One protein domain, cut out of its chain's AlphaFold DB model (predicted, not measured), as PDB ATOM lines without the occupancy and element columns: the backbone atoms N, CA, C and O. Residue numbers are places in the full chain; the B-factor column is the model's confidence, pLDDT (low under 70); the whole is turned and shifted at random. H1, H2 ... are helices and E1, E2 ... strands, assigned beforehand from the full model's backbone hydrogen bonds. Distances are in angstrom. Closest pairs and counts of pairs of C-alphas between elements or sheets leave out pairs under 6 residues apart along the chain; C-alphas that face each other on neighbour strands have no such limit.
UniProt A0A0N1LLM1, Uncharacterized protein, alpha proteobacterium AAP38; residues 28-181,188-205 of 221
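AT A GLANCE: This is residues 28 to 181 and 188 to 205 of the 221 residues of an uncharacterized protein of alpha proteobacterium AAP38 (UniProt A0A0N1LLM1). Two strongly twisted sheets lie face to face as a sandwich, with helix H1 packed at one side against edge strands E7 and E8, one of each sheet. A second helix, H2, covers E3 and E10 on one face of the larger sheet. The printed part has 172 residues, with eleven named strands and two named helices in the order E1 to E7, H1, E8 to E11, H2. The sheets run E1 E11 E3 E10 E5 E8 and E2 E4 E9 E6 E7, both mixed, and the class is mixed, helices and strands. The whole is compact and rounded, with a radius of gyration of the C-alphas of 15.2 A and spans of 42 by 37 by 36 A.

HOW THE PARTS SIT: E1, residues 28 to 35, is an edge strand, parallel to E11, residues 170 to 177, at 19 degrees, with N 30 and O 171 within hydrogen-bond range at 2.8 A. E11 is parallel to E3, residues 56 to 64, with N 59 and O 172 at 2.8 A. E3 is antiparallel to E10, residues 157 to 164, with N 60 and O 161 at 2.8 A. E5, residues 81 to 89, is staggered: its residues 84 to 89 pair antiparallel with E10, N 86 and O 162 at 2.8 A, and 81 to 83 with E8, residues 127 to 129, N 83 and O 127 at 2.9 A. In the other sheet E2, residues 46 to 51, is parallel to E4, residues 71 to 77, with N 48 and O 74 at 3.0 A. E4 is antiparallel to E9, residues 132 to 140, with N 73 and O 136 at 2.9 A, and E9 to E6, residues 93 to 99, with N 96 and O 137 at 2.8 A. E6 and E7, residues 104 to 107, form a hairpin, with N 97 and O 106 at 2.8 A. The facing parts of the sandwich are 9.6 A centre to centre. E3 with E10, E4 with E9, E5 with E8 and E6 with E7 make a jelly roll, one long hairpin wound over both sheets. H1, residues 114 to 124, touches E7, the closest C-alphas being those of Ala 106 and Thr 115, 4.2 A. H2, residues 190 to 202, forms two layers with the larger sheet, a helix on one face, at a height of 9.0 A; its closest C-alphas to E10 are those of Leu 195 and Ala 160, 6.5 A. H1 and H2 are apart; in both, every O i to N i+4 pair is within hydrogen-bond range.

IN THESE COORDINATES: E1 begins at C-alpha 28, (21.207, -4.080, -44.856), and is 23.2 A long. E3 measures 25.6 A, E5 25.8 A, E9 26.3 A and E10 23.3 A. H1 is 15.1 A long; H2, 17.8 A, ends at C-alpha 202, (23.684, 10.356, -55.400).

THE WHOLE: The C-alphas farthest apart, those of Thr 79 and Gly 151, are 44.4 A apart. Residues 182 to 187 are not printed, and C-alphas 181 and 188 are 18.1 A apart across the cut. The link E9 to E10, residues 141 to 156, is long. Mean pLDDT of the printed part is 85.5, and of H2 63; 25 residues are under 70, among them 195 to 205.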
ATOM      1  N   GLN A  28      22.201  -4.151 -45.926       92.88
ATOM      2  CA  GLN A  28      21.207  -4.080 -44.856       92.88
ATOM      3  C   GLN A  28      21.062  -2.631 -44.398       92.88
ATOM      4  O   GLN A  28      22.047  -2.031 -43.966       92.88
ATOM      5  N   THR A  29      19.848  -2.093 -44.457       91.69
ATOM      6  CA  THR A  29      19.554  -0.724 -44.023       91.69
ATOM      7  C   THR A  29      18.954  -0.722 -42.623       91.69
ATOM      8  O   THR A  29      18.058  -1.505 -42.313       91.69
ATOM      9  N   PHE A  30      19.451   0.174 -41.781       90.62
ATOM     10  CA  PHE A  30      18.994   0.396 -40.419       90.62
ATOM     11  C   PHE A  30      18.650   1.871 -40.265       90.62
ATOM     12  O   PHE A  30      19.508   2.720 -40.483       90.62
ATOM     13  N   GLU A  31      17.431   2.178 -39.838       91.06
ATOM     14  CA  GLU A  31      17.033   3.548 -39.524       91.06
ATOM     15  C   GLU A  31      16.955   3.739 -38.009       91.06
ATOM     16  O   GLU A  31      16.422   2.898 -37.278       91.06
ATOM     17  N   LYS A  32      17.459   4.876 -37.532       87.38
ATOM     18  CA  LYS A  32      17.172   5.379 -36.195       87.38
ATOM     19  C   LYS A  32      16.754   6.839 -36.248       87.38
ATOM     20  O   LYS A  32      17.312   7.654 -36.981       87.38
ATOM     21  N   GLN A  33      15.819   7.181 -35.378       87.12
ATOM     22  CA  GLN A  33      15.438   8.561 -35.120       87.12
ATOM     23  C   GLN A  33      16.009   8.964 -33.767       87.12
ATOM     24  O   GLN A  33      15.840   8.258 -32.774       87.12
ATOM     25  N   VAL A  34      16.724  10.084 -33.733       85.56
ATOM     26  CA  VAL A  34      17.370  10.586 -32.518       85.56
ATOM     27  C   VAL A  34      17.077  12.063 -32.366       85.56
ATOM     28  O   VAL A  34      16.997  12.795 -33.352       85.56
ATOM     29  N   ARG A  35      16.951  12.528 -31.127       82.25
ATOM     30  CA  ARG A  35      16.926  13.964 -30.866       82.25
ATOM     31  C   ARG A  35      18.333  14.499 -30.773       82.25
ATOM     32  O   ARG A  35      19.204  13.905 -30.137       82.25
ATOM     33  N   LYS A  36      18.525  15.648 -31.399       75.50
ATOM     34  CA  LYS A  36      19.751  16.410 -31.283       75.50
ATOM     35  C   LYS A  36      19.867  17.010 -29.897       75.50
ATOM     36  O   LYS A  36      18.873  17.401 -29.281       75.50
ATOM     37  N   SER A  37      21.103  17.100 -29.435       73.19
ATOM     38  CA  SER A  37      21.411  17.913 -28.272       73.19
ATOM     39  C   SER A  37      21.061  19.380 -28.542       73.19
ATOM     40  O   SER A  37      21.317  19.866 -29.643       73.19
ATOM     41  N   PRO A  38      20.526  20.109 -27.546       70.00
ATOM     42  CA  PRO A  38      20.353  21.556 -27.647       70.00
ATOM     43  C   PRO A  38      21.691  22.319 -27.585       70.00
ATOM     44  O   PRO A  38      21.719  23.528 -27.794       70.00
ATOM     45  N   TYR A  39      22.795  21.631 -27.274       70.62
ATOM     46  CA  TYR A  39      24.134  22.199 -27.163       70.62
ATOM     47  C   TYR A  39      25.042  21.732 -28.299       70.62
ATOM     48  O   TYR A  39      25.247  20.532 -28.496       70.62
ATOM     49  N   SER A  40      25.690  22.691 -28.955       78.81
ATOM     50  CA  SER A  40      26.651  22.475 -30.042       78.81
ATOM     51  C   SER A  40      28.074  22.193 -29.527       78.81
ATOM     52  O   SER A  40      29.040  22.839 -29.945       78.81
ATOM     53  N   THR A  41      28.217  21.261 -28.577       79.31
ATOM     54  CA  THR A  41      29.504  20.903 -27.950       79.31
ATOM     55  C   THR A  41      29.825  19.420 -28.120       79.31
ATOM     56  O   THR A  41      28.932  18.584 -28.232       79.31
ATOM     57  N   ASN A  42      31.114  19.064 -28.083       79.44
ATOM     58  CA  ASN A  42      31.546  17.663 -28.209       79.44
ATOM     59  C   ASN A  42      30.998  16.779 -27.076       79.44
ATOM     60  O   ASN A  42      30.675  15.618 -27.301       79.44
ATOM     61  N   GLY A  43      30.866  17.327 -25.862       73.06
ATOM     62  CA  GLY A  43      30.343  16.596 -24.704       73.06
ATOM     63  C   GLY A  43      28.860  16.234 -24.813       73.06
ATOM     64  O   GLY A  43      28.416  15.310 -24.142       73.06
ATOM     65  N   ALA A  44      28.113  16.924 -25.677       79.44
ATOM     66  CA  ALA A  44      26.695  16.688 -25.907       79.44
ATOM     67  C   ALA A  44      26.413  16.183 -27.334       79.44
ATOM     68  O   ALA A  44      25.287  16.249 -27.808       79.44
ATOM     69  N   ALA A  45      27.431  15.699 -28.047       87.38
ATOM     70  CA  ALA A  45      27.271  15.287 -29.431       87.38
ATOM     71  C   ALA A  45      26.301  14.105 -29.579       87.38
ATOM     72  O   ALA A  45      26.346  13.136 -28.818       87.38
ATOM     73  N   THR A  46      25.465  14.154 -30.611       89.81
ATOM     74  CA  THR A  46      24.549  13.064 -30.951       89.81
ATOM     75  C   THR A  46      25.329  11.919 -31.596       89.81
ATOM     76  O   THR A  46      25.965  12.107 -32.629       89.81
ATOM     77  N   ASP A  47      25.299  10.729 -31.000       91.94
ATOM     78  CA  ASP A  47      25.987   9.549 -31.539       91.94
ATOM     79  C   ASP A  47      25.286   9.035 -32.807       91.94
ATOM     80  O   ASP A  47      24.093   8.711 -32.790       91.94
ATOM     81  N   ILE A  48      26.032   8.934 -33.909       93.12
ATOM     82  CA  ILE A  48      25.528   8.466 -35.209       93.12
ATOM     83  C   ILE A  48      26.070   7.084 -35.598       93.12
ATOM     84  O   ILE A  48      25.656   6.532 -36.610       93.12
ATOM     85  N   GLY A  49      26.917   6.481 -34.760       95.19
ATOM     86  CA  GLY A  49      27.369   5.103 -34.893       95.19
ATOM     87  C   GLY A  49      28.877   4.937 -35.071       95.19
ATOM     88  O   GLY A  49      29.695   5.827 -34.820       95.19
ATOM     89  N   THR A  50      29.243   3.724 -35.486       97.88
ATOM     90  CA  THR A  50      30.634   3.306 -35.671       97.88
ATOM     91  C   THR A  50      30.934   3.117 -37.154       97.88
ATOM     92  O   THR A  50      30.261   2.349 -37.843       97.88
ATOM     93  N   LEU A  51      31.957   3.815 -37.636       97.44
ATOM     94  CA  LEU A  51      32.510   3.704 -38.974       97.44
ATOM     95  C   LEU A  51      33.520   2.551 -39.013       97.44
ATOM     96  O   LEU A  51      34.534   2.563 -38.309       97.44
ATOM     97  N   VAL A  52      33.219   1.552 -39.836       97.31
ATOM     98  CA  VAL A  52      33.974   0.310 -39.981       97.31
ATOM     99  C   VAL A  52      34.266   0.111 -41.458       97.31
ATOM    100  O   VAL A  52      33.347   0.064 -42.280       97.31
ATOM    101  N   LYS A  53      35.553  -0.018 -41.782       96.31
ATOM    102  CA  LYS A  53      36.025  -0.222 -43.150       96.31
ATOM    103  C   LYS A  53      35.344  -1.430 -43.801       96.31
ATOM    104  O   LYS A  53      35.233  -2.485 -43.180       96.31
ATOM    105  N   ASP A  54      34.896  -1.246 -45.041       95.25
ATOM    106  CA  ASP A  54      34.241  -2.250 -45.885       95.25
ATOM    107  C   ASP A  54      32.954  -2.848 -45.278       95.25
ATOM    108  O   ASP A  54      32.473  -3.906 -45.699       95.25
ATOM    109  N   SER A  55      32.381  -2.180 -44.268       96.38
ATOM    110  CA  SER A  55      31.235  -2.690 -43.520       96.38
ATOM    111  C   SER A  55      30.148  -1.658 -43.289       96.38
ATOM    112  O   SER A  55      28.997  -1.995 -43.563       96.38
ATOM    113  N   THR A  56      30.447  -0.470 -42.760       97.19
ATOM    114  CA  THR A  56      29.401   0.489 -42.381       97.19
ATOM    115  C   THR A  56      29.467   1.774 -43.190       97.19
ATOM    116  O   THR A  56      30.535   2.336 -43.441       97.19
ATOM    117  N   ARG A  57      28.283   2.253 -43.564       97.31
ATOM    118  CA  ARG A  57      28.043   3.625 -43.989       97.31
ATOM    119  C   ARG A  57      27.124   4.287 -42.971       97.31
ATOM    120  O   ARG A  57      26.186   3.658 -42.490       97.31
ATOM    121  N   LEU A  58      27.444   5.522 -42.604       97.25
ATOM    122  CA  LEU A  58      26.673   6.318 -41.654       97.25
ATOM    123  C   LEU A  58      26.083   7.512 -42.398       97.25
ATOM    124  O   LEU A  58      26.846   8.315 -42.934       97.25
ATOM    125  N   ASN A  59      24.762   7.644 -42.394       95.12
ATOM    126  CA  ASN A  59      24.056   8.794 -42.940       95.12
ATOM    127  C   ASN A  59      23.373   9.557 -41.811       95.12
ATOM    128  O   ASN A  59      22.846   8.977 -40.859       95.12
ATOM    129  N   VAL A  60      23.364  10.876 -41.920       94.19
ATOM    130  CA  VAL A  60      22.677  11.765 -40.991       94.19
ATOM    131  C   VAL A  60      21.848  12.735 -41.789       94.19
ATOM    132  O   VAL A  60      22.399  13.419 -42.639       94.19
ATOM    133  N   TYR A  61      20.566  12.846 -41.462       91.25
ATOM    134  CA  TYR A  61      19.647  13.820 -42.039       91.25
ATOM    135  C   TYR A  61      19.198  14.773 -40.944       91.25
ATOM    136  O   TYR A  61      18.674  14.345 -39.910       91.25
ATOM    137  N   SER A  62      19.396  16.072 -41.145       90.88
ATOM    138  CA  SER A  62      19.032  17.066 -40.140       90.88
ATOM    139  C   SER A  62      18.813  18.453 -40.730       90.88
ATOM    140  O   SER A  62      18.833  18.652 -41.943       90.88
ATOM    141  N   ASN A  63      18.567  19.418 -39.848       87.88
ATOM    142  CA  ASN A  63      18.488  20.823 -40.184       87.88
ATOM    143  C   ASN A  63      19.064  21.713 -39.080       87.88
ATOM    144  O   ASN A  63      18.954  21.395 -37.901       87.88
ATOM    145  N   ILE A  64      19.627  22.857 -39.460       83.31
ATOM    146  CA  ILE A  64      20.009  23.939 -38.545       83.31
ATOM    147  C   ILE A  64      18.895  24.983 -38.584       83.31
ATOM    148  O   ILE A  64      18.580  25.495 -39.659       83.31
ATOM    149  N   LYS A  65      18.288  25.298 -37.436       79.69
ATOM    150  CA  LYS A  65      17.296  26.384 -37.320       79.69
ATOM    151  C   LYS A  65      17.976  27.749 -37.184       79.69
ATOM    152  O   LYS A  65      19.154  27.834 -36.859       79.69
ATOM    153  N   LYS A  66      17.207  28.826 -37.369       70.31
ATOM    154  CA  LYS A  66      17.670  30.226 -37.335       70.31
ATOM    155  C   LYS A  66      18.547  30.561 -36.121       70.31
ATOM    156  O   LYS A  66      19.573  31.213 -36.284       70.31
ATOM    157  N   ASP A  67      18.149  30.101 -34.938       70.31
ATOM    158  CA  ASP A  67      18.815  30.427 -33.668       70.31
ATOM    159  C   ASP A  67      19.743  29.307 -33.169       70.31
ATOM    160  O   ASP A  67      20.355  29.418 -32.103       70.31
ATOM    161  N   ASP A  68      19.866  28.232 -33.948       74.50
ATOM    162  CA  ASP A  68      20.702  27.083 -33.632       74.50
ATOM    163  C   ASP A  68      22.183  27.426 -33.872       74.50
ATOM    164  O   ASP A  68      22.574  27.964 -34.914       74.50
ATOM    165  N   LYS A  69      23.027  27.131 -32.878       77.38
ATOM    166  CA  LYS A  69      24.480  27.349 -32.958       77.38
ATOM    167  C   LYS A  69      25.182  26.266 -33.779       77.38
ATOM    168  O   LYS A  69      26.376  26.406 -34.057       77.38
ATOM    169  N   GLY A  70      24.443  25.245 -34.207       87.06
ATOM    170  CA  GLY A  70      24.893  24.165 -35.063       87.06
ATOM    171  C   GLY A  70      24.793  22.812 -34.380       87.06
ATOM    172  O   GLY A  70      24.575  22.695 -33.176       87.06
ATOM    173  N   ASP A  71      25.042  21.772 -35.153       90.81
ATOM    174  CA  ASP A  71      24.924  20.398 -34.701       90.81
ATOM    175  C   ASP A  71      26.297  19.772 -34.521       90.81
ATOM    176  O   ASP A  71      27.234  20.074 -35.262       90.81
ATOM    177  N   VAL A  72      26.420  18.882 -33.537       93.50
ATOM    178  CA  VAL A  72      27.627  18.081 -33.338       93.50
ATOM    179  C   VAL A  72      27.235  16.613 -33.289       93.50
ATOM    180  O   VAL A  72      26.471  16.193 -32.420       93.50
ATOM    181  N   PHE A  73      27.783  15.831 -34.211       95.81
ATOM    182  CA  PHE A  73      27.587  14.388 -34.286       95.81
ATOM    183  C   PHE A  73      28.851  13.657 -33.883       95.81
ATOM    184  O   PHE A  73      29.942  14.034 -34.303       95.81
ATOM    185  N   LYS A  74      28.710  12.590 -33.104       96.50
ATOM    186  CA  LYS A  74      29.818  11.719 -32.727       96.50
ATOM    187  C   LYS A  74      29.865  10.500 -33.645       96.50
ATOM    188  O   LYS A  74      28.878   9.780 -33.764       96.50
ATOM    189  N   VAL A  75      31.040  10.249 -34.214       97.56
ATOM    190  CA  VAL A  75      31.377   9.036 -34.969       97.56
ATOM    191  C   VAL A  75      32.528   8.332 -34.280       97.56
ATOM    192  O   VAL A  75      33.533   8.959 -33.943       97.56
ATOM    193  N   ARG A  76      32.431   7.014 -34.128       98.19
ATOM    194  CA  ARG A  76      33.577   6.189 -33.740       98.19
ATOM    195  C   ARG A  76      34.189   5.531 -34.966       98.19
ATOM    196  O   ARG A  76      33.526   4.744 -35.621       98.19
ATOM    197  N   VAL A  77      35.454   5.791 -35.257       98.06
ATOM    198  CA  VAL A  77      36.215   5.049 -36.268       98.06
ATOM    199  C   VAL A  77      36.818   3.819 -35.601       98.06
ATOM    200  O   VAL A  77      37.665   3.954 -34.717       98.06
ATOM    201  N   GLN A  78      36.377   2.624 -36.001       97.44
ATOM    202  CA  GLN A  78      36.842   1.375 -35.390       97.44
ATOM    203  C   GLN A  78      38.266   1.012 -35.822       97.44
ATOM    204  O   GLN A  78      39.086   0.631 -34.991       97.44
ATOM    205  N   THR A  79      38.561   1.160 -37.113       93.56
ATOM    206  CA  THR A  79      39.850   0.796 -37.706       93.56
ATOM    207  C   THR A  79      40.331   1.935 -38.586       93.56
ATOM    208  O   THR A  79      39.531   2.555 -39.283       93.56
ATOM    209  N   ALA A  80      41.638   2.204 -38.572       95.75
ATOM    210  CA  ALA A  80      42.209   3.232 -39.428       95.75
ATOM    211  C   ALA A  80      41.961   2.922 -40.916       95.75
ATOM    212  O   ALA A  80      42.152   1.786 -41.358       95.75
ATOM    213  N   GLY A  81      41.586   3.929 -41.703       95.38
ATOM    214  CA  GLY A  81      41.251   3.733 -43.113       95.38
ATOM    215  C   GLY A  81      41.022   5.032 -43.875       95.38
ATOM    216  O   GLY A  81      40.880   6.095 -43.275       95.38
ATOM    217  N   GLU A  82      41.002   4.930 -45.202       96.12
ATOM    218  CA  GLU A  82      40.598   6.016 -46.099       96.12
ATOM    219  C   GLU A  82      39.104   6.293 -45.917       96.12
ATOM    220  O   GLU A  82      38.255   5.477 -46.287       96.12
ATOM    221  N   ALA A  83      38.793   7.424 -45.291       96.12
ATOM    222  CA  ALA A  83      37.432   7.849 -45.033       96.12
ATOM    223  C   ALA A  83      36.942   8.785 -46.124       96.12
ATOM    224  O   ALA A  83      37.668   9.667 -46.582       96.12
ATOM    225  N   GLN A  84      35.672   8.619 -46.472       96.12
ATOM    226  CA  GLN A  84      34.954   9.504 -47.364       96.12
ATOM    227  C   GLN A  84      33.857  10.251 -46.607       96.12
ATOM    228  O   GLN A  84      33.104   9.612 -45.868       96.12
ATOM    229  N   ILE A  85      33.735  11.563 -46.828       95.94
ATOM    230  CA  ILE A  85      32.591  12.367 -46.382       95.94
ATOM    231  C   ILE A  85      31.824  12.929 -47.583       95.94
ATOM    232  O   ILE A  85      32.398  13.559 -48.466       95.94
ATOM    233  N   GLY A  86      30.517  12.698 -47.614       93.88
ATOM    234  CA  GLY A  86      29.584  13.359 -48.520       93.88
ATOM    235  C   GLY A  86      28.744  14.356 -47.737       93.88
ATOM    236  O   GLY A  86      28.313  14.051 -46.627       93.88
ATOM    237  N   VAL A  87      28.517  15.539 -48.301       91.44
ATOM    238  CA  VAL A  87      27.618  16.540 -47.724       91.44
ATOM    239  C   VAL A  87      26.704  17.041 -48.826       91.44
ATOM    240  O   VAL A  87      27.176  17.476 -49.873       91.44
ATOM    241  N   LEU A  88      25.405  16.974 -48.574       89.00
ATOM    242  CA  LEU A  88      24.372  17.558 -49.414       89.00
ATOM    243  C   LEU A  88      23.529  18.462 -48.528       89.00
ATOM    244  O   LEU A  88      23.153  18.056 -47.436       89.00
ATOM    245  N   GLY A  89      23.217  19.674 -48.953       85.88
ATOM    246  CA  GLY A  89      22.373  20.537 -48.144       85.88
ATOM    247  C   GLY A  89      22.248  21.936 -48.695       85.88
ATOM    248  O   GLY A  89      22.837  22.278 -49.722       85.88
ATOM    249  N   ASP A  90      21.474  22.728 -47.969       83.75
ATOM    250  CA  ASP A  90      21.266  24.133 -48.261       83.75
ATOM    251  C   ASP A  90      22.593  24.920 -48.203       83.75
ATOM    252  O   ASP A  90      23.489  24.593 -47.415       83.75
ATOM    253  N   PRO A  91      22.751  25.974 -49.021       81.69
ATOM    254  CA  PRO A  91      23.991  26.738 -49.086       81.69
ATOM    255  C   PRO A  91      24.378  27.419 -47.757       81.69
ATOM    256  O   PRO A  91      23.556  27.704 -46.881       81.69
ATOM    257  N   GLY A  92      25.673  27.719 -47.621       82.88
ATOM    258  CA  GLY A  92      26.264  28.392 -46.456       82.88
ATOM    259  C   GLY A  92      26.295  27.540 -45.187       82.88
ATOM    260  O   GLY A  92      26.060  28.034 -44.080       82.88
ATOM    261  N   LEU A  93      26.547  26.244 -45.350       88.50
ATOM    262  CA  LEU A  93      26.912  25.343 -44.266       88.50
ATOM    263  C   LEU A  93      28.434  25.240 -44.179       88.50
ATOM    264  O   LEU A  93      29.125  25.143 -45.192       88.50
ATOM    265  N   ARG A  94      28.951  25.208 -42.954       93.12
ATOM    266  CA  ARG A  94      30.335  24.842 -42.659       93.12
ATOM    267  C   ARG A  94      30.353  23.516 -41.921       93.12
ATOM    268  O   ARG A  94      29.688  23.374 -40.894       93.12
ATOM    269  N   VAL A  95      31.149  22.582 -42.424       96.31
ATOM    270  CA  VAL A  95      31.341  21.253 -41.848       96.31
ATOM    271  C   VAL A  95      32.777  21.121 -41.373       96.31
ATOM    272  O   VAL A  95      33.716  21.317 -42.137       96.31
ATOM    273  N   GLN A  96      32.943  20.763 -40.107       97.25
ATOM    274  CA  GLN A  96      34.242  20.516 -39.499       97.25
ATOM    275  C   GLN A  96      34.274  19.090 -38.964       97.25
ATOM    276  O   GLN A  96      33.349  18.663 -38.277       97.25
ATOM    277  N   VAL A  97      35.350  18.363 -39.235       97.75
ATOM    278  CA  VAL A  97      35.657  17.106 -38.554       97.75
ATOM    279  C   VAL A  97      36.689  17.425 -37.483       97.75
ATOM    280  O   VAL A  97      37.727  18.022 -37.764       97.75
ATOM    281  N   MET A  98      36.402  17.046 -36.244       97.81
ATOM    282  CA  MET A  98      37.241  17.309 -35.081       97.81
ATOM    283  C   MET A  98      37.641  15.994 -34.419       97.81
ATOM    284  O   MET A  98      36.855  15.050 -34.347       97.81
ATOM    285  N   SER A  99      38.866  15.941 -33.910       95.44
ATOM    286  CA  SER A  99      39.329  14.842 -33.063       95.44
ATOM    287  C   SER A  99      38.654  14.871 -31.687       95.44
ATOM    288  O   SER A  99      38.068  15.879 -31.279       95.44
ATOM    289  N   ARG A 100      38.819  13.790 -30.915       92.00
ATOM    290  CA  ARG A 100      38.370  13.717 -29.516       92.00
ATOM    291  C   ARG A 100      38.831  14.884 -28.643       92.00
ATOM    292  O   ARG A 100      38.110  15.272 -27.729       92.00
ATOM    293  N   TYR A 101      39.996  15.452 -28.937       89.00
ATOM    294  CA  TYR A 101      40.590  16.549 -28.173       89.00
ATOM    295  C   TYR A 101      40.165  17.941 -28.667       89.00
ATOM    296  O   TYR A 101      40.675  18.944 -28.184       89.00
ATOM    297  N   GLY A 102      39.245  18.023 -29.635       87.88
ATOM    298  CA  GLY A 102      38.735  19.291 -30.163       87.88
ATOM    299  C   GLY A 102      39.594  19.921 -31.262       87.88
ATOM    300  O   GLY A 102      39.196  20.938 -31.822       87.88
ATOM    301  N   ALA A 103      40.730  19.316 -31.628       93.75
ATOM    302  CA  ALA A 103      41.507  19.766 -32.780       93.75
ATOM    303  C   ALA A 103      40.730  19.513 -34.081       93.75
ATOM    304  O   ALA A 103      40.273  18.388 -34.312       93.75
ATOM    305  N   VAL A 104      40.600  20.542 -34.922       96.69
ATOM    306  CA  VAL A 104      39.989  20.443 -36.255       96.69
ATOM    307  C   VAL A 104      40.937  19.665 -37.163       96.69
ATOM    308  O   VAL A 104      42.057  20.102 -37.411       96.69
ATOM    309  N   VAL A 105      40.495  18.503 -37.641       97.19
ATOM    310  CA  VAL A 105      41.274  17.653 -38.554       97.19
ATOM    311  C   VAL A 105      40.941  17.938 -40.014       97.19
ATOM    312  O   VAL A 105      41.803  17.781 -40.875       97.19
ATOM    313  N   ALA A 106      39.716  18.383 -40.290       98.06
ATOM    314  CA  ALA A 106      39.273  18.797 -41.611       98.06
ATOM    315  C   ALA A 106      38.188  19.874 -41.502       98.06
ATOM    316  O   ALA A 106      37.348  19.811 -40.604       98.06
ATOM    317  N   ASP A 107      38.189  20.840 -42.415       97.50
ATOM    318  CA  ASP A 107      37.253  21.965 -42.424       97.50
ATOM    319  C   ASP A 107      36.797  22.282 -43.848       97.50
ATOM    320  O   ASP A 107      37.621  22.432 -44.747       97.50
ATOM    321  N   SER A 108      35.488  22.407 -44.061       95.25
ATOM    322  CA  SER A 108      34.930  22.745 -45.371       95.25
ATOM    323  C   SER A 108      35.193  24.192 -45.782       95.25
ATOM    324  O   SER A 108      34.980  24.541 -46.941       95.25
ATOM    325  N   LYS A 109      35.613  25.056 -44.848       93.56
ATOM    326  CA  LYS A 109      35.974  26.438 -45.156       93.56
ATOM    327  C   LYS A 109      37.318  26.482 -45.885       93.56
ATOM    328  O   LYS A 109      38.340  26.027 -45.375       93.56
ATOM    329  N   GLU A 110      37.308  27.082 -47.069       91.00
ATOM    330  CA  GLU A 110      38.506  27.261 -47.885       91.00
ATOM    331  C   GLU A 110      39.513  28.227 -47.242       91.00
ATOM    332  O   GLU A 110      39.159  29.085 -46.430       91.00
ATOM    333  N   GLY A 111      40.789  28.088 -47.614       89.31
ATOM    334  CA  GLY A 111      41.860  28.980 -47.160       89.31
ATOM    335  C   GLY A 111      42.389  28.692 -45.750       89.31
ATOM    336  O   GLY A 111      43.171  29.481 -45.230       89.31
ATOM    337  N   LEU A 112      42.011  27.567 -45.131       90.56
ATOM    338  CA  LEU A 112      42.471  27.155 -43.793       90.56
ATOM    339  C   LEU A 112      43.668  26.184 -43.827       90.56
ATOM    340  O   LEU A 112      43.869  25.388 -42.903       90.56
ATOM    341  N   GLY A 113      44.453  26.220 -44.907       93.75
ATOM    342  CA  GLY A 113      45.621  25.362 -45.107       93.75
ATOM    343  C   GLY A 113      45.269  23.874 -45.066       93.75
ATOM    344  O   GLY A 113      44.264  23.448 -45.644       93.75
ATOM    345  N   SER A 114      46.061  23.099 -44.321       95.75
ATOM    346  CA  SER A 114      45.965  21.634 -44.266       95.75
ATOM    347  C   SER A 114      44.580  21.114 -43.881       95.75
ATOM    348  O   SER A 114      44.161  20.082 -44.385       95.75
ATOM    349  N   THR A 115      43.823  21.825 -43.042       96.88
ATOM    350  CA  THR A 115      42.463  21.392 -42.672       96.88
ATOM    351  C   THR A 115      41.486  21.468 -43.848       96.88
ATOM    352  O   THR A 115      40.632  20.592 -43.990       96.88
ATOM    353  N   SER A 116      41.642  22.456 -44.733       96.62
ATOM    354  CA  SER A 116      40.835  22.558 -45.954       96.62
ATOM    355  C   SER A 116      41.240  21.517 -47.001       96.62
ATOM    356  O   SER A 116      40.380  20.918 -47.650       96.62
ATOM    357  N   ASP A 117      42.535  21.205 -47.098       96.44
ATOM    358  CA  ASP A 117      43.037  20.149 -47.982       96.44
ATOM    359  C   ASP A 117      42.605  18.759 -47.499       96.44
ATOM    360  O   ASP A 117      42.138  17.940 -48.292       96.44
ATOM    361  N   ASN A 118      42.649  18.519 -46.186       98.00
ATOM    362  CA  ASN A 118      42.142  17.298 -45.562       98.00
ATOM    363  C   ASN A 118      40.641  17.120 -45.803       98.00
ATOM    364  O   ASN A 118      40.184  15.995 -45.997       98.00
ATOM    365  N   TYR A 119      39.864  18.208 -45.823       97.44
ATOM    366  CA  TYR A 119      38.440  18.133 -46.148       97.44
ATOM    367  C   TYR A 119      38.210  17.734 -47.607       97.44
ATOM    368  O   TYR A 119      37.414  16.836 -47.875       97.44
ATOM    369  N   LYS A 120      38.961  18.315 -48.551       95.19
ATOM    370  CA  LYS A 120      38.926  17.899 -49.964       95.19
ATOM    371  C   LYS A 120      39.350  16.435 -50.132       95.19
ATOM    372  O   LYS A 120      38.727  15.700 -50.895       95.19
ATOM    373  N   ALA A 121      40.367  15.990 -49.394       95.25
ATOM    374  CA  ALA A 121      40.795  14.592 -49.374       95.25
ATOM    375  C   ALA A 121      39.722  13.666 -48.770       95.25
ATOM    376  O   ALA A 121      39.485  12.580 -49.296       95.25
ATOM    377  N   LEU A 122      39.009  14.099 -47.723       95.94
ATOM    378  CA  LEU A 122      37.842  13.385 -47.197       95.94
ATOM    379  C   LEU A 122      36.712  13.317 -48.229       95.94
ATOM    380  O   LEU A 122      36.088  12.275 -48.359       95.94
ATOM    381  N   GLN A 123      36.431  14.371 -48.995       93.88
ATOM    382  CA  GLN A 123      35.383  14.309 -50.025       93.88
ATOM    383  C   GLN A 123      35.695  13.268 -51.111       93.88
ATOM    384  O   GLN A 123      34.802  12.555 -51.579       93.88
ATOM    385  N   LYS A 124      36.978  13.134 -51.461       90.50
ATOM    386  CA  LYS A 124      37.478  12.157 -52.440       90.50
ATOM    387  C   LYS A 124      37.613  10.735 -51.887       90.50
ATOM    388  O   LYS A 124      37.693   9.787 -52.663       90.50
ATOM    389  N   GLY A 125      37.604  10.568 -50.565       93.12
ATOM    390  CA  GLY A 125      37.864   9.273 -49.943       93.12
ATOM    391  C   GLY A 125      39.347   8.898 -49.926       93.12
ATOM    392  O   GLY A 125      39.664   7.722 -50.059       93.12
ATOM    393  N   ASP A 126      40.240   9.882 -49.804       92.69
ATOM    394  CA  ASP A 126      41.702   9.705 -49.777       92.69
ATOM    395  C   ASP A 126      42.306  10.038 -48.403       92.69
ATOM    396  O   ASP A 126      43.473   9.755 -48.130       92.69
ATOM    397  N   TYR A 127      41.523  10.643 -47.504       95.81
ATOM    398  CA  TYR A 127      42.014  11.022 -46.185       95.81
ATOM    399  C   TYR A 127      41.985   9.836 -45.221       95.81
ATOM    400  O   TYR A 127      40.927   9.294 -44.891       95.81
ATOM    401  N   LYS A 128      43.160   9.441 -44.731       96.69
ATOM    402  CA  LYS A 128      43.295   8.356 -43.759       96.69
ATOM    403  C   LYS A 128      42.932   8.848 -42.358       96.69
ATOM    404  O   LYS A 128      43.725   9.533 -41.720       96.69
ATOM    405  N   LEU A 129      41.765   8.446 -41.853       96.25
ATOM    406  CA  LEU A 129      41.384   8.656 -40.455       96.25
ATOM    407  C   LEU A 129      41.949   7.524 -39.585       96.25
ATOM    408  O   LEU A 129      41.636   6.359 -39.842       96.25
ATOM    409  N   PRO A 130      42.751   7.825 -38.546       96.88
ATOM    410  CA  PRO A 130      43.084   6.866 -37.495       96.88
ATOM    411  C   PRO A 130      41.847   6.365 -36.742       96.88
ATOM    412  O   PRO A 130      40.831   7.060 -36.687       96.88
ATOM    413  N   ALA A 131      41.957   5.202 -36.098       97.44
ATOM    414  CA  ALA A 131      40.937   4.731 -35.163       97.44
ATOM    415  C   ALA A 131      40.772   5.719 -33.995       97.44
ATOM    416  O   ALA A 131      41.756   6.264 -33.490       97.44
ATOM    417  N   GLY A 132      39.532   5.951 -33.569       97.31
ATOM    418  CA  GLY A 132      39.226   6.900 -32.501       97.31
ATOM    419  C   GLY A 132      37.835   7.517 -32.604       97.31
ATOM    420  O   GLY A 132      37.087   7.271 -33.547       97.31
ATOM    421  N   ASP A 133      37.493   8.333 -31.610       97.62
ATOM    422  CA  ASP A 133      36.256   9.113 -31.602       97.62
ATOM    423  C   ASP A 133      36.483  10.454 -32.329       97.62
ATOM    424  O   ASP A 133      37.436  11.183 -32.033       97.62
ATOM    425  N   TYR A 134      35.577  10.783 -33.248       98.06
ATOM    426  CA  TYR A 134      35.551  12.033 -34.005       98.06
ATOM    427  C   TYR A 134      34.200  12.718 -33.867       98.06
ATOM    428  O   TYR A 134      33.179  12.091 -33.572       98.06
ATOM    429  N   PHE A 135      34.208  14.021 -34.117       97.88
ATOM    430  CA  PHE A 135      33.038  14.872 -34.031       97.88
ATOM    431  C   PHE A 135      32.850  15.621 -35.342       97.88
ATOM    432  O   PHE A 135      33.752  16.333 -35.780       97.88
ATOM    433  N   ILE A 136      31.686  15.472 -35.964       97.31
ATOM    434  CA  ILE A 136      31.296  16.250 -37.136       97.31
ATOM    435  C   ILE A 136      30.464  17.421 -36.642       97.31
ATOM    436  O   ILE A 136      29.363  17.228 -36.130       97.31
ATOM    437  N   LYS A 137      30.998  18.628 -36.781       95.62
ATOM    438  CA  LYS A 137      30.309  19.862 -36.434       95.62
ATOM    439  C   LYS A 137      29.772  20.519 -37.696       95.62
ATOM    440  O   LYS A 137      30.541  20.815 -38.607       95.62
ATOM    441  N   VAL A 138      28.468  20.762 -37.728       94.06
ATOM    442  CA  VAL A 138      27.779  21.461 -38.816       94.06
ATOM    443  C   VAL A 138      27.278  22.786 -38.281       94.06
ATOM    444  O   VAL A 138      26.571  22.833 -37.281       94.06
ATOM    445  N   THR A 139      27.661  23.877 -38.927       91.06
ATOM    446  CA  THR A 139      27.301  25.237 -38.508       91.06
ATOM    447  C   THR A 139      26.866  26.064 -39.703       91.06
ATOM    448  O   THR A 139      27.155  25.719 -40.847       91.06
ATOM    449  N   ASN A 140      26.204  27.188 -39.441       86.06
ATOM    450  CA  ASN A 140      26.138  28.259 -40.425       86.06
ATOM    451  C   ASN A 140      27.558  28.784 -40.689       86.06
ATOM    452  O   ASN A 140      28.316  29.017 -39.747       86.06
ATOM    453  N   ASP A 141      27.914  28.986 -41.955       78.19
ATOM    454  CA  ASP A 141      29.234  29.493 -42.360       78.19
ATOM    455  C   ASP A 141      29.514  30.941 -41.908       78.19
ATOM    456  O   ASP A 141      30.669  31.369 -41.887       78.19
ATOM    457  N   GLY A 142      28.470  31.664 -41.487       67.25
ATOM    458  CA  GLY A 142      28.543  32.998 -40.897       67.25
ATOM    459  C   GLY A 142      28.578  34.138 -41.917       67.25
ATOM    460  O   GLY A 142      28.642  35.294 -41.509       67.25
ATOM    461  N   ASN A 143      28.479  33.847 -43.218       66.69
ATOM    462  CA  ASN A 143      28.625  34.829 -44.301       66.69
ATOM    463  C   ASN A 143      27.339  35.636 -44.594       66.69
ATOM    464  O   ASN A 143      27.116  36.087 -45.715       66.69
ATOM    465  N   GLY A 144      26.488  35.840 -43.583       63.28
ATOM    466  CA  GLY A 144      25.216  36.557 -43.711       63.28
ATOM    467  C   GLY A 144      24.029  35.677 -44.140       63.28
ATOM    468  O   GLY A 144      24.136  34.450 -44.193       63.28
ATOM    469  N   PRO A 145      22.847  36.281 -44.369       68.94
ATOM    470  CA  PRO A 145      21.642  35.552 -44.749       68.94
ATOM    471  C   PRO A 145      21.809  34.910 -46.130       68.94
ATOM    472  O   PRO A 145      21.966  35.595 -47.138       68.94
ATOM    473  N   VAL A 146      21.734  33.582 -46.169       72.19
ATOM    474  CA  VAL A 146      21.785  32.804 -47.409       72.19
ATOM    475  C   VAL A 146      20.387  32.742 -48.015       72.19
ATOM    476  O   VAL A 146      19.412  32.609 -47.275       72.19
ATOM    477  N   LYS A 147      20.276  32.845 -49.340       75.38
ATOM    478  CA  LYS A 147      19.000  32.756 -50.060       75.38
ATOM    479  C   LYS A 147      18.870  31.437 -50.824       75.38
ATOM    480  O   LYS A 147      19.878  30.889 -51.264       75.38
ATOM    481  N   ASP A 148      17.643  30.946 -50.978       70.00
ATOM    482  CA  ASP A 148      17.329  29.823 -51.867       70.00
ATOM    483  C   ASP A 148      17.376  30.246 -53.352       70.00
ATOM    484  O   ASP A 148      17.571  31.421 -53.685       70.00
ATOM    485  N   SER A 149      17.161  29.294 -54.265       67.50
ATOM    486  CA  SER A 149      17.092  29.546 -55.716       67.50
ATOM    487  C   SER A 149      15.945  30.477 -56.138       67.50
ATOM    488  O   SER A 149      15.914  30.931 -57.280       67.50
ATOM    489  N   LYS A 150      15.017  30.780 -55.223       73.19
ATOM    490  CA  LYS A 150      13.870  31.677 -55.405       73.19
ATOM    491  C   LYS A 150      14.081  33.036 -54.717       73.19
ATOM    492  O   LYS A 150      13.189  33.877 -54.751       73.19
ATOM    493  N   GLY A 151      15.249  33.276 -54.113       72.00
ATOM    494  CA  GLY A 151      15.601  34.532 -53.451       72.00
ATOM    495  C   GLY A 151      15.098  34.685 -52.008       72.00
ATOM    496  O   GLY A 151      15.305  35.752 -51.418       72.00
ATOM    497  N   ASN A 152      14.488  33.656 -51.411       77.12
ATOM    498  CA  ASN A 152      14.007  33.688 -50.028       77.12
ATOM    499  C   ASN A 152      15.155  33.456 -49.051       77.12
ATOM    500  O   ASN A 152      15.977  32.570 -49.263       77.12
ATOM    501  N   VAL A 153      15.188  34.199 -47.942       77.81
ATOM    502  CA  VAL A 153      16.181  33.972 -46.882       77.81
ATOM    503  C   VAL A 153      15.939  32.611 -46.232       77.81
ATOM    504  O   VAL A 153      14.891  32.372 -45.631       77.81
ATOM    505  N   LEU A 154      16.945  31.746 -46.301       71.12
ATOM    506  CA  LEU A 154      16.971  30.452 -45.637       71.12
ATOM    507  C   LEU A 154      17.152  30.666 -44.135       71.12
ATOM    508  O   LEU A 154      18.245  30.926 -43.634       71.12
ATOM    509  N   THR A 155      16.041  30.582 -43.410       73.62
ATOM    510  CA  THR A 155      16.011  30.657 -41.943       73.62
ATOM    511  C   THR A 155      16.223  29.299 -41.287       73.62
ATOM    512  O   THR A 155      16.550  29.237 -40.109       73.62
ATOM    513  N   SER A 156      16.045  28.213 -42.033       79.75
ATOM    514  CA  SER A 156      16.445  26.868 -41.643       79.75
ATOM    515  C   SER A 156      17.192  26.241 -42.809       79.75
ATOM    516  O   SER A 156      16.796  26.446 -43.954       79.75
ATOM    517  N   LYS A 157      18.267  25.513 -42.516       83.12
ATOM    518  CA  LYS A 157      19.101  24.851 -43.523       83.12
ATOM    519  C   LYS A 157      19.057  23.352 -43.313       83.12
ATOM    520  O   LYS A 157      19.510  22.879 -42.273       83.12
ATOM    521  N   ASN A 158      18.507  22.623 -44.268       87.44
ATOM    522  CA  ASN A 158      18.484  21.170 -44.271       87.44
ATOM    523  C   ASN A 158      19.794  20.636 -44.843       87.44
ATOM    524  O   ASN A 158      20.386  21.232 -45.744       87.44
ATOM    525  N   TYR A 159      20.250  19.510 -44.314       90.06
ATOM    526  CA  TYR A 159      21.451  18.858 -44.801       90.06
ATOM    527  C   TYR A 159      21.443  17.361 -44.517       90.06
ATOM    528  O   TYR A 159      20.778  16.866 -43.602       90.06
ATOM    529  N   ALA A 160      22.237  16.657 -45.308       92.81
ATOM    530  CA  ALA A 160      22.591  15.273 -45.150       92.81
ATOM    531  C   ALA A 160      24.120  15.131 -45.128       92.81
ATOM    532  O   ALA A 160      24.821  15.736 -45.942       92.81
ATOM    533  N   ILE A 161      24.636  14.330 -44.197       95.81
ATOM    534  CA  ILE A 161      26.043  13.921 -44.159       95.81
ATOM    535  C   ILE A 161      26.106  12.416 -44.346       95.81
ATOM    536  O   ILE A 161      25.378  11.687 -43.685       95.81
ATOM    537  N   GLN A 162      27.029  11.962 -45.183       96.50
ATOM    538  CA  GLN A 162      27.355  10.558 -45.370       96.50
ATOM    539  C   GLN A 162      28.821  10.323 -45.013       96.50
ATOM    540  O   GLN A 162      29.693  11.048 -45.486       96.50
ATOM    541  N   MET A 163      29.114   9.278 -44.245       97.44
ATOM    542  CA  MET A 163      30.472   8.791 -44.008       97.44
ATOM    543  C   MET A 163      30.608   7.319 -44.384       97.44
ATOM    544  O   MET A 163      29.768   6.500 -44.020       97.44
ATOM    545  N   SER A 164      31.687   6.970 -45.083       96.44
ATOM    546  CA  SER A 164      32.024   5.578 -45.425       96.44
ATOM    547  C   SER A 164      33.537   5.365 -45.463       96.44
ATOM    548  O   SER A 164      34.303   6.322 -45.568       96.44
ATOM    549  N   MET A 165      33.971   4.108 -45.394       95.31
ATOM    550  CA  MET A 165      35.360   3.696 -45.613       95.31
ATOM    551  C   MET A 165      35.361   2.489 -46.548       95.31
ATOM    552  O   MET A 165      35.037   1.388 -46.113       95.31
ATOM    553  N   GLY A 166      35.710   2.692 -47.819       91.38
ATOM    554  CA  GLY A 166      35.574   1.645 -48.836       91.38
ATOM    555  C   GLY A 166      34.108   1.322 -49.150       91.38
ATOM    556  O   GLY A 166      33.284   2.238 -49.222       91.38
ATOM    557  N   VAL A 167      33.805   0.043 -49.378       93.94
ATOM    558  CA  VAL A 167      32.429  -0.443 -49.604       93.94
ATOM    559  C   VAL A 167      31.662  -0.563 -48.278       93.94
ATOM    560  O   VAL A 167      32.210  -0.342 -47.201       93.94
ATOM    561  N   TYR A 168      30.374  -0.887 -48.313       95.31
ATOM    562  CA  TYR A 168      29.571  -1.089 -47.110       95.31
ATOM    563  C   TYR A 168      28.563  -2.222 -47.296       95.31
ATOM    564  O   TYR A 168      28.087  -2.505 -48.390       95.31
ATOM    565  N   ARG A 169      28.240  -2.883 -46.189       95.69
ATOM    566  CA  ARG A 169      27.236  -3.956 -46.100       95.69
ATOM    567  C   ARG A 169      26.072  -3.561 -45.201       95.69
ATOM    568  O   ARG A 169      24.994  -4.131 -45.305       95.69
ATOM    569  N   LYS A 170      26.306  -2.605 -44.303       95.69
ATOM    570  CA  LYS A 170      25.335  -2.056 -43.366       95.69
ATOM    571  C   LYS A 170      25.257  -0.555 -43.579       95.69
ATOM    572  O   LYS A 170      26.282   0.126 -43.536       95.69
ATOM    573  N   ASP A 171      24.054  -0.070 -43.802       93.50
ATOM    574  CA  ASP A 171      23.762   1.332 -44.022       93.50
ATOM    575  C   ASP A 171      22.930   1.853 -42.857       93.50
ATOM    576  O   ASP A 171      21.866   1.311 -42.569       93.50
ATOM    577  N   TYR A 172      23.453   2.837 -42.133       93.88
ATOM    578  CA  TYR A 172      22.826   3.372 -40.930       93.88
ATOM    579  C   TYR A 172      22.314   4.780 -41.192       93.88
ATOM    580  O   TYR A 172      23.092   5.734 -41.201       93.88
ATOM    581  N   ASP A 173      21.003   4.912 -41.329       91.06
ATOM    582  CA  ASP A 173      20.315   6.185 -41.462       91.06
ATOM    583  C   ASP A 173      19.969   6.748 -40.084       91.06
ATOM    584  O   ASP A 173      19.260   6.135 -39.286       91.06
ATOM    585  N   THR A 174      20.475   7.942 -39.790       90.50
ATOM    586  CA  THR A 174      20.143   8.688 -38.578       90.50
ATOM    587  C   THR A 174      19.335   9.926 -38.938       90.50
ATOM    588  O   THR A 174      19.870  10.894 -39.476       90.50
ATOM    589  N   VAL A 175      18.053   9.946 -38.581       89.69
ATOM    590  CA  VAL A 175      17.236  11.163 -38.664       89.69
ATOM    591  C   VAL A 175      17.395  11.936 -37.359       89.69
ATOM    592  O   VAL A 175      16.861  11.549 -36.315       89.69
ATOM    593  N   ALA A 176      18.160  13.023 -37.411       85.38
ATOM    594  CA  ALA A 176      18.490  13.841 -36.255       85.38
ATOM    595  C   ALA A 176      17.483  14.993 -36.112       85.38
ATOM    596  O   ALA A 176      17.568  16.027 -36.783       85.38
ATOM    597  N   GLN A 177      16.506  14.786 -35.233       81.31
ATOM    598  CA  GLN A 177      15.375  15.673 -34.984       81.31
ATOM    599  C   GLN A 177      15.738  16.816 -34.038       81.31
ATOM    600  O   GLN A 177      16.590  16.692 -33.161       81.31
ATOM    601  N   GLN A 178      15.043  17.936 -34.191       74.94
ATOM    602  CA  GLN A 178      15.207  19.111 -33.343       74.94
ATOM    603  C   GLN A 178      14.862  18.811 -31.870       74.94
ATOM    604  O   GLN A 178      13.964  18.003 -31.611       74.94
ATOM    605  N   PRO A 179      15.519  19.473 -30.900       64.38
ATOM    606  CA  PRO A 179      15.116  19.383 -29.503       64.38
ATOM    607  C   PRO A 179      13.691  19.944 -29.334       64.38
ATOM    608  O   PRO A 179      13.349  20.973 -29.920       64.38
ATOM    609  N   LYS A 180      12.848  19.275 -28.540       63.59
ATOM    610  CA  LYS A 180      11.500  19.740 -28.160       63.59
ATOM    611  C   LYS A 180      11.381  19.813 -26.639       63.59
ATOM    612  O   LYS A 180      11.917  18.955 -25.943       63.59
ATOM    613  N   ALA A 181      10.616  20.789 -26.148       49.53
ATOM    614  CA  ALA A 181      10.033  20.761 -24.808       49.53
ATOM    615  C   ALA A 181       8.616  20.171 -24.906       49.53
ATOM    616  O   ALA A 181       7.776  20.773 -25.567       49.53
ATOM    617  N   GLN A 188       8.348  13.792 -40.724       51.06
ATOM    618  CA  GLN A 188       9.474  14.075 -41.613       51.06
ATOM    619  C   GLN A 188       9.108  15.284 -42.483       51.06
ATOM    620  O   GLN A 188       8.016  15.343 -43.049       51.06
ATOM    621  N   SER A 189       9.995  16.276 -42.566       57.03
ATOM    622  CA  SER A 189       9.774  17.398 -43.485       57.03
ATOM    623  C   SER A 189       9.980  16.944 -44.934       57.03
ATOM    624  O   SER A 189      10.831  16.094 -45.195       57.03
ATOM    625  N   VAL A 190       9.250  17.535 -45.885       60.16
ATOM    626  CA  VAL A 190       9.402  17.246 -47.329       60.16
ATOM    627  C   VAL A 190      10.862  17.394 -47.775       60.16
ATOM    628  O   VAL A 190      11.376  16.533 -48.479       60.16
ATOM    629  N   GLY A 191      11.574  18.408 -47.269       61.62
ATOM    630  CA  GLY A 191      12.992  18.615 -47.576       61.62
ATOM    631  C   GLY A 191      13.918  17.508 -47.056       61.62
ATOM    632  O   GLY A 191      14.915  17.195 -47.695       61.62
ATOM    633  N   GLN A 192      13.596  16.857 -45.931       61.56
ATOM    634  CA  GLN A 192      14.361  15.687 -45.470       61.56
ATOM    635  C   GLN A 192      14.123  14.465 -46.358       61.56
ATOM    636  O   GLN A 192      15.064  13.718 -46.616       61.56
ATOM    637  N   LEU A 193      12.895  14.288 -46.849       62.50
ATOM    638  CA  LEU A 193      12.552  13.208 -47.771       62.50
ATOM    639  C   LEU A 193      13.253  13.395 -49.127       62.50
ATOM    640  O   LEU A 193      13.818  12.456 -49.681       62.50
ATOM    641  N   GLU A 194      13.283  14.630 -49.634       71.12
ATOM    642  CA  GLU A 194      14.025  14.982 -50.846       71.12
ATOM    643  C   GLU A 194      15.527  14.762 -50.673       71.12
ATOM    644  O   GLU A 194      16.152  14.180 -51.553       71.12
ATOM    645  N   LEU A 195      16.111  15.133 -49.529       68.81
ATOM    646  CA  LEU A 195      17.527  14.876 -49.246       68.81
ATOM    647  C   LEU A 195      17.849  13.382 -49.139       68.81
ATOM    648  O   LEU A 195      18.896  12.961 -49.625       68.81
ATOM    649  N   GLN A 196      16.966  12.576 -48.547       66.31
ATOM    650  CA  GLN A 196      17.111  11.119 -48.510       66.31
ATOM    651  C   GLN A 196      17.075  10.525 -49.922       66.31
ATOM    652  O   GLN A 196      17.948   9.735 -50.292       66.31
ATOM    653  N   ASN A 197      16.126  10.974 -50.745       67.62
ATOM    654  CA  ASN A 197      16.021  10.565 -52.143       67.62
ATOM    655  C   ASN A 197      17.229  11.028 -52.962       67.62
ATOM    656  O   ASN A 197      17.758  10.253 -53.751       67.62
ATOM    657  N   MET A 198      17.714  12.253 -52.751       68.81
ATOM    658  CA  MET A 198      18.889  12.785 -53.436       68.81
ATOM    659  C   MET A 198      20.177  12.106 -52.988       68.81
ATOM    660  O   MET A 198      21.034  11.884 -53.828       68.81
ATOM    661  N   LEU A 199      20.335  11.759 -51.710       62.28
ATOM    662  CA  LEU A 199      21.513  11.033 -51.233       62.28
ATOM    663  C   LEU A 199      21.511   9.593 -51.754       62.28
ATOM    664  O   LEU A 199      22.552   9.087 -52.163       62.28
ATOM    665  N   THR A 200      20.338   8.962 -51.813       59.78
ATOM    666  CA  THR A 200      20.156   7.640 -52.426       59.78
ATOM    667  C   THR A 200      20.411   7.693 -53.932       59.78
ATOM    668  O   THR A 200      21.163   6.881 -54.458       59.78
ATOM    669  N   ALA A 201      19.885   8.699 -54.630       57.69
ATOM    670  CA  ALA A 201      20.167   8.936 -56.045       57.69
ATOM    671  C   ALA A 201      21.629   9.341 -56.286       57.69
ATOM    672  O   ALA A 201      22.193   9.015 -57.326       57.69
ATOM    673  N   ALA A 202      22.277   9.996 -55.322       51.78
ATOM    674  CA  ALA A 202      23.684  10.356 -55.400       51.78
ATOM    675  C   ALA A 202      24.618   9.141 -55.285       51.78
ATOM    676  O   ALA A 202      25.773   9.219 -55.699       51.78
ATOM    677  N   GLN A 203      24.115   7.998 -54.807       47.81
ATOM    678  CA  GLN A 203      24.812   6.710 -54.910       47.81
ATOM    679  C   GLN A 203      24.914   6.231 -56.368       47.81
ATOM    680  O   GLN A 203      25.749   5.379 -56.654       47.81
ATOM    681  N   ASN A 204      24.147   6.844 -57.283       36.72
ATOM    682  CA  ASN A 204      24.216   6.670 -58.734       36.72
ATOM    683  C   ASN A 204      24.912   7.842 -59.458       36.72
ATOM    684  O   ASN A 204      24.702   8.014 -60.660       36.72
ATOM    685  N   PHE A 205      25.743   8.660 -58.790       35.47
ATOM    686  CA  PHE A 205      26.689   9.524 -59.517       35.47
ATOM    687  C   PHE A 205      27.815   8.672 -60.119       35.47
ATOM    688  O   PHE A 205      28.945   8.654 -59.638       35.47
TER     689      PHE A 205